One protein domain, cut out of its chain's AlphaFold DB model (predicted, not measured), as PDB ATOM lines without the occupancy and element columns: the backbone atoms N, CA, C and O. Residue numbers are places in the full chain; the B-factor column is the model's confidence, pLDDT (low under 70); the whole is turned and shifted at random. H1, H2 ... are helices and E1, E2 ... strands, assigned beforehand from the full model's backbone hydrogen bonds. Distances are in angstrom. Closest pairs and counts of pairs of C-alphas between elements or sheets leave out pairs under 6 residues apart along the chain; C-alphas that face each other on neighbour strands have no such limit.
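Overview. This is residues 86 to 187 of the 542 residues of an uncharacterized protein of Pelagerythrobacter marensis (UniProt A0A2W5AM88). A long, two-stranded hairpin, E1 and E2, makes the spine of this domain, with a second, shorter hairpin, E3 and E4, beside E2. H3 and the last helix, H4, follow each other at a steep angle along another side of the spine, with short H2 between the second hairpin and H3, and H1 past the end of the spine where E2 ends. The printed part has 102 residues, with four named strands and four named helices in the order E1, E2, H1, E3, E4, H2, H3, H4; each hairpin is an antiparallel sheet of two strands, and the class is mixed, helices and strands. The whole is compact, with a radius of gyration of the C-alphas of 14.7 A, and its outline is elongated, spanning 45 by 29 by 29 A.

Along the chain. Find C-alpha 88 at (26.612, 5.175, 74.195); from there E1, residues 88 to 98, runs 29.2 A to C-alpha 98 at (8.459, -13.970, 86.654). After a tight link E2, residues 102 to 111, comes back over 28.4 A. Read on to H1, residues 120 to 130, 15.3 A long, then to E3, residues 138 to 142, and E4, residues 145 to 150, 14.8 A long. Next come H2, residues 152 to 156, and H3, residues 163 to 177, the longest helix at 21.0 A. H4, residues 180 to 187, ends at C-alpha 187, (12.354, 10.036, 70.088).

Arrangement. Start at the hairpin E1 and E2, antiparallel at 167 degrees, where N 94 and O 106 are within hydrogen-bond range at 2.8 A, as are N 104 and O 96 at 2.8 A. E2 and E3 are near each other, with 8 pairs of C-alphas within 10 A. In the hairpin E3 and E4, antiparallel at 155 degrees, look for N 140 and O 148 at 2.9 A. The closest C-alphas of E1 and H3 are those of Asp 96 and Val 175, 7.8 A apart; for E1 and H4 they are those of Phe 92 and Glu 180, also 7.8 A. H3 and H4 are close but not clearly touching, Leu 176 and Lys 182 having their closest C-alphas at 7.7 A, and run the same way at a steep tilt of 59 degrees. H2 and H3 are close but not clearly touching, with the C-alphas of Phe 154 and Arg 169 closest at 7.6 A. H1 is apart from H2, H3 and H4. In H1, H2, H3 and H4 every O i to N i+4 pair is within hydrogen-bond range.

Size, cuts and confidence. The two C-alphas farthest apart, those of Ala 99 and Gly 117, are 45.5 A from each other. The printed part has no cut, and no link is long. The mean pLDDT of the printed part is 84.5; look for values under 70 at residues 157 to 161, in the link from H2 to H3.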
ATOM      1  N   ARG A  86      31.255   8.399  74.008       88.00
ATOM      2  CA  ARG A  86      31.246   8.728  72.578       88.00
ATOM      3  C   ARG A  86      30.225   7.911  71.818       88.00
ATOM      4  O   ARG A  86      29.570   8.483  70.939       88.00
ATOM      5  N   THR A  87      30.070   6.626  72.130       90.31
ATOM      6  CA  THR A  87      29.174   5.737  71.378       90.31
ATOM      7  C   THR A  87      27.879   5.394  72.100       90.31
ATOM      8  O   THR A  87      26.899   5.093  71.418       90.31
ATOM      9  N   ILE A  88      27.820   5.492  73.429       90.56
ATOM     10  CA  ILE A  88      26.612   5.175  74.195       90.56
ATOM     11  C   ILE A  88      25.646   6.363  74.187       90.56
ATOM     12  O   ILE A  88      26.018   7.509  74.423       90.56
ATOM     13  N   GLU A  89      24.388   6.089  73.859       87.75
ATOM     14  CA  GLU A  89      23.272   7.038  73.918       87.75
ATOM     15  C   GLU A  89      22.513   6.936  75.242       87.75
ATOM     16  O   GLU A  89      22.081   7.954  75.779       87.75
ATOM     17  N   ALA A  90      22.311   5.715  75.736       86.94
ATOM     18  CA  ALA A  90      21.637   5.458  76.999       86.94
ATOM     19  C   ALA A  90      22.065   4.108  77.584       86.94
ATOM     20  O   ALA A  90      22.349   3.164  76.845       86.94
ATOM     21  N   GLN A  91      22.031   4.026  78.908       88.81
ATOM     22  CA  GLN A  91      22.211   2.812  79.691       88.81
ATOM     23  C   GLN A  91      21.141   2.797  80.777       88.81
ATOM     24  O   GLN A  91      20.855   3.834  81.372       88.81
ATOM     25  N   PHE A  92      20.534   1.639  81.003       86.75
ATOM     26  CA  PHE A  92      19.609   1.423  82.110       86.75
ATOM     27  C   PHE A  92      19.536  -0.070  82.423       86.75
ATOM     28  O   PHE A  92      19.738  -0.907  81.535       86.75
ATOM     29  N   SER A  93      19.186  -0.395  83.664       86.56
ATOM     30  CA  SER A  93      18.886  -1.761  84.064       86.56
ATOM     31  C   SER A  93      17.451  -1.924  84.523       86.56
ATOM     32  O   SER A  93      16.779  -0.987  84.963       86.56
ATOM     33  N   LEU A  94      16.982  -3.157  84.395       85.44
ATOM     34  CA  LEU A  94      15.686  -3.620  84.843       85.44
ATOM     35  C   LEU A  94      15.875  -4.886  85.669       85.44
ATOM     36  O   LEU A  94      16.740  -5.704  85.363       85.44
ATOM     37  N   VAL A  95      15.039  -5.077  86.685       85.44
ATOM     38  CA  VAL A  95      14.877  -6.401  87.298       85.44
ATOM     39  C   VAL A  95      13.444  -6.836  87.114       85.44
ATOM     40  O   VAL A  95      12.524  -6.139  87.544       85.44
ATOM     41  N   ASP A  96      13.295  -7.966  86.435       81.50
ATOM     42  CA  ASP A  96      12.033  -8.633  86.162       81.50
ATOM     43  C   ASP A  96      11.917  -9.866  87.059       81.50
ATOM     44  O   ASP A  96      12.862 -10.644  87.180       81.50
ATOM     45  N   LYS A  97      10.765 -10.040  87.705       79.94
ATOM     46  CA  LYS A  97      10.442 -11.252  88.462       79.94
ATOM     47  C   LYS A  97       9.282 -11.940  87.767       79.94
ATOM     48  O   LYS A  97       8.209 -11.358  87.660       79.94
ATOM     49  N   SER A  98       9.496 -13.169  87.306       73.81
ATOM     50  CA  SER A  98       8.459 -13.970  86.654       73.81
ATOM     51  C   SER A  98       8.429 -15.392  87.206       73.81
ATOM     52  O   SER A  98       9.466 -15.969  87.532       73.81
ATOM     53  N   ALA A  99       7.243 -16.003  87.251       71.81
ATOM     54  CA  ALA A  99       7.088 -17.387  87.707       71.81
ATOM     55  C   ALA A  99       7.902 -18.391  86.865       71.81
ATOM     56  O   ALA A  99       8.324 -19.433  87.361       71.81
ATOM     57  N   ARG A 100       8.133 -18.077  85.582       76.38
ATOM     58  CA  ARG A 100       8.822 -18.955  84.628       76.38
ATOM     59  C   ARG A 100      10.344 -18.843  84.683       76.38
ATOM     60  O   ARG A 100      11.015 -19.869  84.587       76.38
ATOM     61  N   PHE A 101      10.877 -17.624  84.781       78.62
ATOM     62  CA  PHE A 101      12.318 -17.352  84.682       78.62
ATOM     63  C   PHE A 101      12.956 -16.938  86.012       78.62
ATOM     64  O   PHE A 101      14.169 -16.746  86.065       78.62
ATOM     65  N   GLY A 102      12.170 -16.834  87.085       82.94
ATOM     66  CA  GLY A 102      12.640 -16.336  88.370       82.94
ATOM     67  C   GLY A 102      12.953 -14.843  88.308       82.94
ATOM     68  O   GLY A 102      12.269 -14.082  87.622       82.94
ATOM     69  N   GLU A 103      13.979 -14.429  89.049       83.75
ATOM     70  CA  GLU A 103      14.484 -13.058  89.043       83.75
ATOM     71  C   GLU A 103      15.555 -12.891  87.959       83.75
ATOM     72  O   GLU A 103      16.612 -13.521  88.008       83.75
ATOM     73  N   LEU A 104      15.276 -12.034  86.978       85.81
ATOM     74  CA  LEU A 104      16.149 -11.743  85.852       85.81
ATOM     75  C   LEU A 104      16.591 -10.277  85.889       85.81
ATOM     76  O   LEU A 104      15.790  -9.361  85.699       85.81
ATOM     77  N   GLY A 105      17.891 -10.062  86.090       88.25
ATOM     78  CA  GLY A 105      18.534  -8.766  85.884       88.25
ATOM     79  C   GLY A 105      18.827  -8.529  84.404       88.25
ATOM     80  O   GLY A 105      19.430  -9.368  83.738       88.25
ATOM     81  N   LEU A 106      18.397  -7.385  83.883       89.81
ATOM     82  CA  LEU A 106      18.564  -6.981  82.492       89.81
ATOM     83  C   LEU A 106      19.292  -5.646  82.439       89.81
ATOM     84  O   LEU A 106      18.698  -4.625  82.759       89.81
ATOM     85  N   THR A 107      20.535  -5.636  81.968       90.38
ATOM     86  CA  THR A 107      21.275  -4.399  81.683       90.38
ATOM     87  C   THR A 107      21.250  -4.128  80.188       90.38
ATOM     88  O   THR A 107      21.611  -4.992  79.383       90.38
ATOM     89  N   VAL A 108      20.813  -2.932  79.797       91.62
ATOM     90  CA  VAL A 108      20.633  -2.556  78.394       91.62
ATOM     91  C   VAL A 108      21.540  -1.385  78.047       91.62
ATOM     92  O   VAL A 108      21.420  -0.303  78.617       91.62
ATOM     93  N   TYR A 109      22.390  -1.592  77.042       91.69
ATOM     94  CA  TYR A 109      23.219  -0.552  76.438       91.69
ATOM     95  C   TYR A 109      22.648  -0.162  75.078       91.69
ATOM     96  O   TYR A 109      22.480  -0.998  74.185       91.69
ATOM     97  N   VAL A 110      22.351   1.122  74.908       91.62
ATOM     98  CA  VAL A 110      21.842   1.684  73.659       91.62
ATOM     99  C   VAL A 110      22.925   2.544  73.035       91.62
ATOM    100  O   VAL A 110      23.331   3.552  73.599       91.62
ATOM    101  N   PHE A 111      23.354   2.173  71.832       92.25
ATOM    102  CA  PHE A 111      24.381   2.897  71.088       92.25
ATOM    103  C   PHE A 111      23.783   3.961  70.165       92.25
ATOM    104  O   PHE A 111      22.718   3.752  69.568       92.25
ATOM    105  N   LYS A 112      24.501   5.075  70.002       87.75
ATOM    106  CA  LYS A 112      24.202   6.134  69.032       87.75
ATOM    107  C   LYS A 112      24.226   5.557  67.619       87.75
ATOM    108  O   LYS A 112      25.134   4.814  67.250       87.75
ATOM    109  N   ALA A 113      23.255   5.947  66.795       83.00
ATOM    110  CA  ALA A 113      23.202   5.514  65.398       83.00
ATOM    111  C   ALA A 113      24.390   6.044  64.572       83.00
ATOM    112  O   ALA A 113      24.850   5.375  63.652       83.00
ATOM    113  N   ARG A 114      24.881   7.242  64.909       83.81
ATOM    114  CA  ARG A 114      26.077   7.871  64.340       83.81
ATOM    115  C   ARG A 114      26.950   8.354  65.491       83.81
ATOM    116  O   ARG A 114      26.446   8.983  66.419       83.81
ATOM    117  N   SER A 115      28.241   8.061  65.443       85.81
ATOM    118  CA  SER A 115      29.202   8.465  66.472       85.81
ATOM    119  C   SER A 115      30.540   8.802  65.830       85.81
ATOM    120  O   SER A 115      30.794   8.415  64.691       85.81
ATOM    121  N   ARG A 116      31.409   9.521  66.550       86.56
ATOM    122  CA  ARG A 116      32.784   9.809  66.098       86.56
ATOM    123  C   ARG A 116      32.860  10.504  64.722       86.56
ATOM    124  O   ARG A 116      33.844  10.340  64.012       86.56
ATOM    125  N   GLY A 117      31.817  11.245  64.334       74.81
ATOM    126  CA  GLY A 117      31.708  11.873  63.009       74.81
ATOM    127  C   GLY A 117      31.504  10.887  61.852       74.81
ATOM    128  O   GLY A 117      31.597  11.285  60.699       74.81
ATOM    129  N   GLN A 118      31.237   9.612  62.141       75.44
ATOM    130  CA  GLN A 118      31.106   8.557  61.143       75.44
ATOM    131  C   GLN A 118      29.639   8.205  60.872       75.44
ATOM    132  O   GLN A 118      28.756   8.385  61.721       75.44
ATOM    133  N   GLY A 119      29.388   7.650  59.686       74.12
ATOM    134  CA  GLY A 119      28.091   7.118  59.294       74.12
ATOM    135  C   GLY A 119      27.649   5.907  60.125       74.12
ATOM    136  O   GLY A 119      28.340   5.412  61.025       74.12
ATOM    137  N   VAL A 120      26.437   5.428  59.835       79.25
ATOM    138  CA  VAL A 120      25.794   4.335  60.587       79.25
ATOM    139  C   VAL A 120      26.546   3.014  60.413       79.25
ATOM    140  O   VAL A 120      26.709   2.254  61.370       79.25
ATOM    141  N   LYS A 121      27.027   2.726  59.196       83.19
ATOM    142  CA  LYS A 121      27.731   1.473  58.881       83.19
ATOM    143  C   LYS A 121      29.088   1.418  59.578       83.19
ATOM    144  O   LYS A 121      29.450   0.385  60.140       83.19
ATOM    145  N   GLU A 122      29.805   2.532  59.577       87.31
ATOM    146  CA  GLU A 122      31.129   2.702  60.167       87.31
ATOM    147  C   GLU A 122      31.037   2.627  61.690       87.31
ATOM    148  O   GLU A 122      31.780   1.866  62.310       87.31
ATOM    149  N   THR A 123      30.057   3.324  62.279       85.31
ATOM    150  CA  THR A 123      29.764   3.260  63.719       85.31
ATOM    151  C   THR A 123      29.465   1.822  64.144       85.31
ATOM    152  O   THR A 123      30.069   1.314  65.088       85.31
ATOM    153  N   LYS A 124      28.596   1.114  63.409       88.12
ATOM    154  CA  LYS A 124      28.270  -0.289  63.697       88.12
ATOM    155  C   LYS A 124      29.495  -1.203  63.599       88.12
ATOM    156  O   LYS A 124      29.695  -2.047  64.470       88.12
ATOM    157  N   ARG A 125      30.318  -1.040  62.557       90.25
ATOM    158  CA  ARG A 125      31.544  -1.831  62.366       90.25
ATOM    159  C   ARG A 125      32.554  -1.579  63.484       90.25
ATOM    160  O   ARG A 125      33.178  -2.522  63.957       90.25
ATOM    161  N   TYR A 126      32.698  -0.329  63.915       91.75
ATOM    162  CA  TYR A 126      33.551   0.022  65.046       91.75
ATOM    163  C   TYR A 126      33.094  -0.675  66.328       91.75
ATOM    164  O   TYR A 126      33.894  -1.373  66.940       91.75
ATOM    165  N   LEU A 127      31.809  -0.560  66.685       91.56
ATOM    166  CA  LEU A 127      31.250  -1.200  67.881       91.56
ATOM    167  C   LEU A 127      31.474  -2.714  67.881       91.56
ATOM    168  O   LEU A 127      31.902  -3.281  68.885       91.56
ATOM    169  N   GLN A 128      31.239  -3.359  66.736       90.19
ATOM    170  CA  GLN A 128      31.477  -4.789  66.579       90.19
ATOM    171  C   GLN A 128      32.955  -5.144  66.773       90.19
ATOM    172  O   GLN A 128      33.271  -6.084  67.483       90.19
ATOM    173  N   ASN A 129      33.884  -4.387  66.194       88.62
ATOM    174  CA  ASN A 129      35.308  -4.712  66.303       88.62
ATOM    175  C   ASN A 129      35.903  -4.394  67.683       88.62
ATOM    176  O   ASN A 129      36.862  -5.046  68.103       88.62
ATOM    177  N   GLU A 130      35.386  -3.360  68.345       88.94
ATOM    178  CA  GLU A 130      35.945  -2.828  69.586       88.94
ATOM    179  C   GLU A 130      35.358  -3.502  70.831       88.94
ATOM    180  O   GLU A 130      36.106  -3.885  71.736       88.94
ATOM    181  N   PHE A 131      34.035  -3.675  70.867       91.00
ATOM    182  CA  PHE A 131      33.311  -4.152  72.047       91.00
ATOM    183  C   PHE A 131      32.699  -5.539  71.868       91.00
ATOM    184  O   PHE A 131      32.623  -6.270  72.845       91.00
ATOM    185  N   PHE A 132      32.295  -5.916  70.651       91.69
ATOM    186  CA  PHE A 132      31.527  -7.146  70.396       91.69
ATOM    187  C   PHE A 132      32.173  -8.006  69.311       91.69
ATOM    188  O   PHE A 132      31.545  -8.346  68.301       91.69
ATOM    189  N   SER A 133      33.461  -8.311  69.488       86.31
ATOM    190  CA  SER A 133      34.282  -8.993  68.482       86.31
ATOM    191  C   SER A 133      33.745 -10.375  68.107       86.31
ATOM    192  O   SER A 133      33.888 -10.806  66.963       86.31
ATOM    193  N   ASN A 134      33.048 -11.026  69.039       87.31
ATOM    194  CA  ASN A 134      32.393 -12.313  68.842       87.31
ATOM    195  C   ASN A 134      30.925 -12.175  68.382       87.31
ATOM    196  O   ASN A 134      30.211 -13.167  68.261       87.31
ATOM    197  N   GLY A 135      30.459 -10.954  68.097       87.50
ATOM    198  CA  GLY A 135      29.094 -10.672  67.644       87.50
ATOM    199  C   GLY A 135      28.029 -10.858  68.725       87.50
ATOM    200  O   GLY A 135      26.848 -10.994  68.393       87.50
ATOM    201  N   MET A 136      28.427 -10.868  70.001       90.69
ATOM    202  CA  MET A 136      27.535 -11.122  71.128       90.69
ATOM    203  C   MET A 136      26.639  -9.903  71.381       90.69
ATOM    204  O   MET A 136      27.074  -8.892  71.918       90.69
ATOM    205  N   SER A 137      25.377  -9.978  70.953       88.31
ATOM    206  CA  SER A 137      24.391  -8.895  71.118       88.31
ATOM    207  C   SER A 137      23.527  -9.065  72.366       88.31
ATOM    208  O   SER A 137      23.015  -8.086  72.899       88.31
ATOM    209  N   VAL A 138      23.345 -10.307  72.820       90.44
ATOM    210  CA  VAL A 138      22.685 -10.653  74.084       90.44
ATOM    211  C   VAL A 138      23.641 -11.541  74.861       90.44
ATOM    212  O   VAL A 138      24.127 -12.530  74.314       90.44
ATOM    213  N   LEU A 139      23.913 -11.188  76.115       92.62
ATOM    214  CA  LEU A 139      24.874 -11.863  76.983       92.62
ATOM    215  C   LEU A 139      24.135 -12.444  78.191       92.62
ATOM    216  O   LEU A 139      23.391 -11.728  78.856       92.62
ATOM    217  N   PHE A 140      24.360 -13.722  78.487       92.00
ATOM    218  CA  PHE A 140      23.905 -14.355  79.725       92.00
ATOM    219  C   PHE A 140      25.080 -14.431  80.681       92.00
ATOM    220  O   PHE A 140      25.972 -15.267  80.508       92.00
ATOM    221  N   SER A 141      25.085 -13.527  81.654       91.00
ATOM    222  CA  SER A 141      26.128 -13.438  82.667       91.00
ATOM    223  C   SER A 141      25.669 -14.082  83.972       91.00
ATOM    224  O   SER A 141      24.547 -13.846  84.416       91.00
ATOM    225  N   LEU A 142      26.541 -14.874  84.589       90.44
ATOM    226  CA  LEU A 142      26.395 -15.373  85.954       90.44
ATOM    227  C   LEU A 142      27.682 -15.033  86.705       90.44
ATOM    228  O   LEU A 142      28.771 -15.359  86.240       90.44
ATOM    229  N   ASN A 143      27.566 -14.353  87.849       88.44
ATOM    230  CA  ASN A 143      28.714 -13.877  88.634       88.44
ATOM    231  C   ASN A 143      29.743 -13.093  87.792       88.44
ATOM    232  O   ASN A 143      30.949 -13.235  87.981       88.44
ATOM    233  N   GLY A 144      29.260 -12.315  86.815       87.69
ATOM    234  CA  GLY A 144      30.096 -11.484  85.950       87.69
ATOM    235  C   GLY A 144      30.785 -12.209  84.786       87.69
ATOM    236  O   GLY A 144      31.405 -11.555  83.945       87.69
ATOM    237  N   GLN A 145      30.644 -13.533  84.678       92.19
ATOM    238  CA  GLN A 145      31.125 -14.322  83.545       92.19
ATOM    239  C   GLN A 145      29.991 -14.633  82.567       92.19
ATOM    240  O   GLN A 145      28.906 -15.047  82.958       92.19
ATOM    241  N   VAL A 146      30.258 -14.505  81.271       94.25
ATOM    242  CA  VAL A 146      29.324 -14.864  80.202       94.25
ATOM    243  C   VAL A 146      29.338 -16.379  79.990       94.25
ATOM    244  O   VAL A 146      30.343 -16.948  79.565       94.25
ATOM    245  N   HIS A 147      28.204 -17.030  80.245       92.88
ATOM    246  CA  HIS A 147      28.004 -18.473  80.044       92.88
ATOM    247  C   HIS A 147      27.311 -18.809  78.721       92.88
ATOM    248  O   HIS A 147      27.390 -19.937  78.238       92.88
ATOM    249  N   GLY A 148      26.632 -17.835  78.123       90.88
ATOM    250  CA  GLY A 148      25.953 -17.988  76.847       90.88
ATOM    251  C   GLY A 148      25.750 -16.639  76.183       90.88
ATOM    252  O   GLY A 148      25.740 -15.602  76.846       90.88
ATOM    253  N   ASN A 149      25.579 -16.642  74.868       91.88
ATOM    254  CA  ASN A 149      25.293 -15.431  74.120       91.88
ATOM    255  C   ASN A 149      24.413 -15.717  72.903       91.88
ATOM    256  O   ASN A 149      24.373 -16.839  72.396       91.88
ATOM    257  N   TYR A 150      23.743 -14.673  72.426       89.50
ATOM    258  CA  TYR A 150      23.103 -14.662  71.120       89.50
ATOM    259  C   TYR A 150      23.594 -13.488  70.277       89.50
ATOM    260  O   TYR A 150      23.942 -12.418  70.785       89.50
ATOM    261  N   THR A 151      23.562 -13.672  68.960       88.50
ATOM    262  CA  THR A 151      23.837 -12.620  67.979       88.50
ATOM    263  C   THR A 151      22.599 -11.752  67.731       88.50
ATOM    264  O   THR A 151      21.501 -12.028  68.224       88.50
ATOM    265  N   SER A 152      22.733 -10.723  66.890       82.62
ATOM    266  CA  SER A 152      21.618  -9.860  66.473       82.62
ATOM    267  C   SER A 152      20.457 -10.608  65.799       82.62
ATOM    268  O   SER A 152      19.363 -10.056  65.651       82.62
ATOM    269  N   GLU A 153      20.667 -11.851  65.358       82.75
ATOM    270  CA  GLU A 153      19.608 -12.687  64.785       82.75
ATOM    271  C   GLU A 153      18.527 -13.048  65.801       82.75
ATOM    272  O   GLU A 153      17.355 -13.067  65.437       82.75
ATOM    273  N   PHE A 154      18.880 -13.227  67.077       84.62
ATOM    274  CA  PHE A 154      17.903 -13.478  68.143       84.62
ATOM    275  C   PHE A 154      16.880 -12.346  68.275       84.62
ATOM    276  O   PHE A 154      15.705 -12.577  68.549       84.62
ATOM    277  N   VAL A 155      17.298 -11.105  68.025       79.00
ATOM    278  CA  VAL A 155      16.393  -9.951  68.039       79.00
ATOM    279  C   VAL A 155      15.630  -9.862  66.716       79.00
ATOM    280  O   VAL A 155      14.399  -9.785  66.710       79.00
ATOM    281  N   SER A 156      16.353  -9.908  65.594       72.31
ATOM    282  CA  SER A 156      15.829  -9.574  64.260       72.31
ATOM    283  C   SER A 156      15.017 -10.677  63.577       72.31
ATOM    284  O   SER A 156      14.176 -10.371  62.734       72.31
ATOM    285  N   ARG A 157      15.227 -11.955  63.911       69.81
ATOM    286  CA  ARG A 157      14.610 -13.096  63.220       69.81
ATOM    287  C   ARG A 157      13.903 -14.019  64.208       69.81
ATOM    288  O   ARG A 157      14.370 -14.244  65.318       69.81
ATOM    289  N   GLY A 158      12.754 -14.562  63.797       60.88
ATOM    290  CA  GLY A 158      12.214 -15.782  64.404       60.88
ATOM    291  C   GLY A 158      13.153 -16.924  64.067       60.88
ATOM    292  O   GLY A 158      13.124 -17.426  62.946       60.88
ATOM    293  N   LEU A 159      14.059 -17.250  64.982       57.34
ATOM    294  CA  LEU A 159      14.941 -18.396  64.820       57.34
ATOM    295  C   LEU A 159      14.099 -19.680  64.842       57.34
ATOM    296  O   LEU A 159      13.032 -19.722  65.444       57.34
ATOM    297  N   LYS A 160      14.616 -20.762  64.254       58.62
ATOM    298  CA  LYS A 160      14.183 -22.128  64.599       58.62
ATOM    299  C   LYS A 160      14.771 -22.507  65.965       58.62
ATOM    300  O   LYS A 160      15.538 -23.462  66.065       58.62
ATOM    301  N   ALA A 161      14.549 -21.672  66.973       62.72
ATOM    302  CA  ALA A 161      15.063 -21.913  68.307       62.72
ATOM    303  C   ALA A 161      14.167 -22.931  69.029       62.72
ATOM    304  O   ALA A 161      13.057 -23.229  68.589       62.72
ATOM    305  N   GLY A 162      14.665 -23.510  70.123       75.12
ATOM    306  CA  GLY A 162      13.818 -24.316  70.999       75.12
ATOM    307  C   GLY A 162      12.725 -23.458  71.644       75.12
ATOM    308  O   GLY A 162      12.907 -22.252  71.820       75.12
ATOM    309  N   GLU A 163      11.624 -24.088  72.052       81.75
ATOM    310  CA  GLU A 163      10.447 -23.432  72.649       81.75
ATOM    311  C   GLU A 163      10.806 -22.439  73.771       81.75
ATOM    312  O   GLU A 163      10.294 -21.322  73.808       81.75
ATOM    313  N   VAL A 164      11.768 -22.806  74.624       82.69
ATOM    314  CA  VAL A 164      12.254 -21.975  75.739       82.69
ATOM    315  C   VAL A 164      12.900 -20.669  75.262       82.69
ATOM    316  O   VAL A 164      12.702 -19.620  75.870       82.69
ATOM    317  N   ALA A 165      13.667 -20.700  74.171       82.19
ATOM    318  CA  ALA A 165      14.344 -19.511  73.653       82.19
ATOM    319  C   ALA A 165      13.353 -18.538  72.993       82.19
ATOM    320  O   ALA A 165      13.491 -17.324  73.148       82.19
ATOM    321  N   ASP A 166      12.329 -19.059  72.314       83.31
ATOM    322  CA  ASP A 166      11.246 -18.246  71.754       83.31
ATOM    323  C   ASP A 166      10.334 -17.663  72.841       83.31
ATOM    324  O   ASP A 166       9.869 -16.525  72.728       83.31
ATOM    325  N   GLU A 167      10.081 -18.416  73.913       85.00
ATOM    326  CA  GLU A 167       9.390 -17.925  75.106       85.00
ATOM    327  C   GLU A 167      10.174 -16.781  75.764       85.00
ATOM    328  O   GLU A 167       9.629 -15.686  75.923       85.00
ATOM    329  N   LEU A 168      11.471 -16.978  76.031       85.81
ATOM    330  CA  LEU A 168      12.351 -15.942  76.577       85.81
ATOM    331  C   LEU A 168      12.371 -14.699  75.683       85.81
ATOM    332  O   LEU A 168      12.243 -13.579  76.167       85.81
ATOM    333  N   ARG A 169      12.480 -14.869  74.363       85.81
ATOM    334  CA  ARG A 169      12.457 -13.754  73.411       85.81
ATOM    335  C   ARG A 169      11.156 -12.954  73.495       85.81
ATOM    336  O   ARG A 169      11.199 -11.724  73.486       85.81
ATOM    337  N   ARG A 170      10.001 -13.630  73.554       84.94
ATOM    338  CA  ARG A 170       8.689 -12.973  73.708       84.94
ATOM    339  C   ARG A 170       8.601 -12.217  75.029       84.94
ATOM    340  O   ARG A 170       8.144 -11.075  75.027       84.94
ATOM    341  N   HIS A 171       9.090 -12.822  76.108       85.75
ATOM    342  CA  HIS A 171       9.131 -12.209  77.434       85.75
ATOM    343  C   HIS A 171      10.010 -10.953  77.457       85.75
ATOM    344  O   HIS A 171       9.524  -9.865  77.761       85.75
ATOM    345  N   LEU A 172      11.261 -11.061  76.997       86.88
ATOM    346  CA  LEU A 172      12.183  -9.927  76.880       86.88
ATOM    347  C   LEU A 172      11.607  -8.816  76.004       86.88
ATOM    348  O   LEU A 172      11.710  -7.643  76.352       86.88
ATOM    349  N   ARG A 173      10.954  -9.156  74.886       86.12
ATOM    350  CA  ARG A 173      10.283  -8.165  74.034       86.12
ATOM    351  C   ARG A 173       9.188  -7.420  74.794       86.12
ATOM    352  O   ARG A 173       9.090  -6.210  74.627       86.12
ATOM    353  N   ALA A 174       8.376  -8.112  75.592       84.12
ATOM    354  CA  ALA A 174       7.309  -7.488  76.370       84.12
ATOM    355  C   ALA A 174       7.866  -6.538  77.442       84.12
ATOM    356  O   ALA A 174       7.406  -5.402  77.538       84.12
ATOM    357  N   VAL A 175       8.891  -6.971  78.184       85.25
ATOM    358  CA  VAL A 175       9.559  -6.155  79.215       85.25
ATOM    359  C   VAL A 175      10.227  -4.927  78.591       85.25
ATOM    360  O   VAL A 175      10.014  -3.795  79.018       85.25
ATOM    361  N   LEU A 176      10.999  -5.126  77.521       86.19
ATOM    362  CA  LEU A 176      11.746  -4.053  76.871       86.19
ATOM    363  C   LEU A 176      10.848  -3.072  76.104       86.19
ATOM    364  O   LEU A 176      11.180  -1.890  76.026       86.19
ATOM    365  N   ALA A 177       9.712  -3.514  75.558       83.75
ATOM    366  CA  ALA A 177       8.784  -2.643  74.833       83.75
ATOM    367  C   ALA A 177       8.102  -1.593  75.722       83.75
ATOM    368  O   ALA A 177       7.676  -0.561  75.200       83.75
ATOM    369  N   ASP A 178       8.009  -1.835  77.033       78.19
ATOM    370  CA  ASP A 178       7.483  -0.863  78.000       78.19
ATOM    371  C   ASP A 178       8.579  -0.162  78.823       78.19
ATOM    372  O   ASP A 178       8.297   0.668  79.683       78.19
ATOM    373  N   SER A 179       9.845  -0.455  78.522       83.50
ATOM    374  CA  SER A 179      11.007   0.181  79.142       83.50
ATOM    375  C   SER A 179      11.356   1.530  78.501       83.50
ATOM    376  O   SER A 179      10.692   2.017  77.583       83.50
ATOM    377  N   GLU A 180      12.483   2.110  78.913       81.38
ATOM    378  CA  GLU A 180      13.053   3.313  78.304       81.38
ATOM    379  C   GLU A 180      13.311   3.201  76.796       81.38
ATOM    380  O   GLU A 180      13.333   4.222  76.100       81.38
ATOM    381  N   LEU A 181      13.444   1.981  76.255       86.50
ATOM    382  CA  LEU A 181      13.527   1.785  74.806       86.50
ATOM    383  C   LEU A 181      12.301   2.324  74.079       86.50
ATOM    384  O   LEU A 181      12.432   2.753  72.936       86.50
ATOM    385  N   LYS A 182      11.128   2.340  74.714       85.69
ATOM    386  CA  LYS A 182       9.912   2.935  74.154       85.69
ATOM    387  C   LYS A 182      10.094   4.426  73.913       85.69
ATOM    388  O   LYS A 182       9.797   4.910  72.823       85.69
ATOM    389  N   ASP A 183      10.636   5.137  74.898       83.06
ATOM    390  CA  ASP A 183      10.877   6.578  74.831       83.06
ATOM    391  C   ASP A 183      12.022   6.904  73.865       83.06
ATOM    392  O   ASP A 183      11.925   7.844  73.078       83.06
ATOM    393  N   ILE A 184      13.097   6.109  73.865       83.06
ATOM    394  CA  ILE A 184      14.199   6.240  72.899       83.06
ATOM    395  C   ILE A 184      13.699   5.975  71.477       83.06
ATOM    396  O   ILE A 184      13.939   6.781  70.583       83.06
ATOM    397  N   SER A 185      12.956   4.889  71.266       80.94
ATOM    398  CA  SER A 185      12.357   4.545  69.977       80.94
ATOM    399  C   SER A 185      11.386   5.624  69.525       80.94
ATOM    400  O   SER A 185      11.450   6.041  68.378       80.94
ATOM    401  N   LYS A 186      10.549   6.159  70.420       80.50
ATOM    402  CA  LYS A 186       9.648   7.272  70.111       80.50
ATOM    403  C   LYS A 186      10.407   8.546  69.764       80.50
ATOM    404  O   LYS A 186       9.990   9.217  68.837       80.50
ATOM    405  N   ARG A 187      11.507   8.881  70.444       78.75
ATOM    406  CA  ARG A 187      12.354  10.036  70.088       78.75
ATOM    407  C   ARG A 187      13.040   9.840  68.741       78.75
ATOM    408  O   ARG A 187      12.986  10.731  67.904       78.75
TER     409      ARG A 187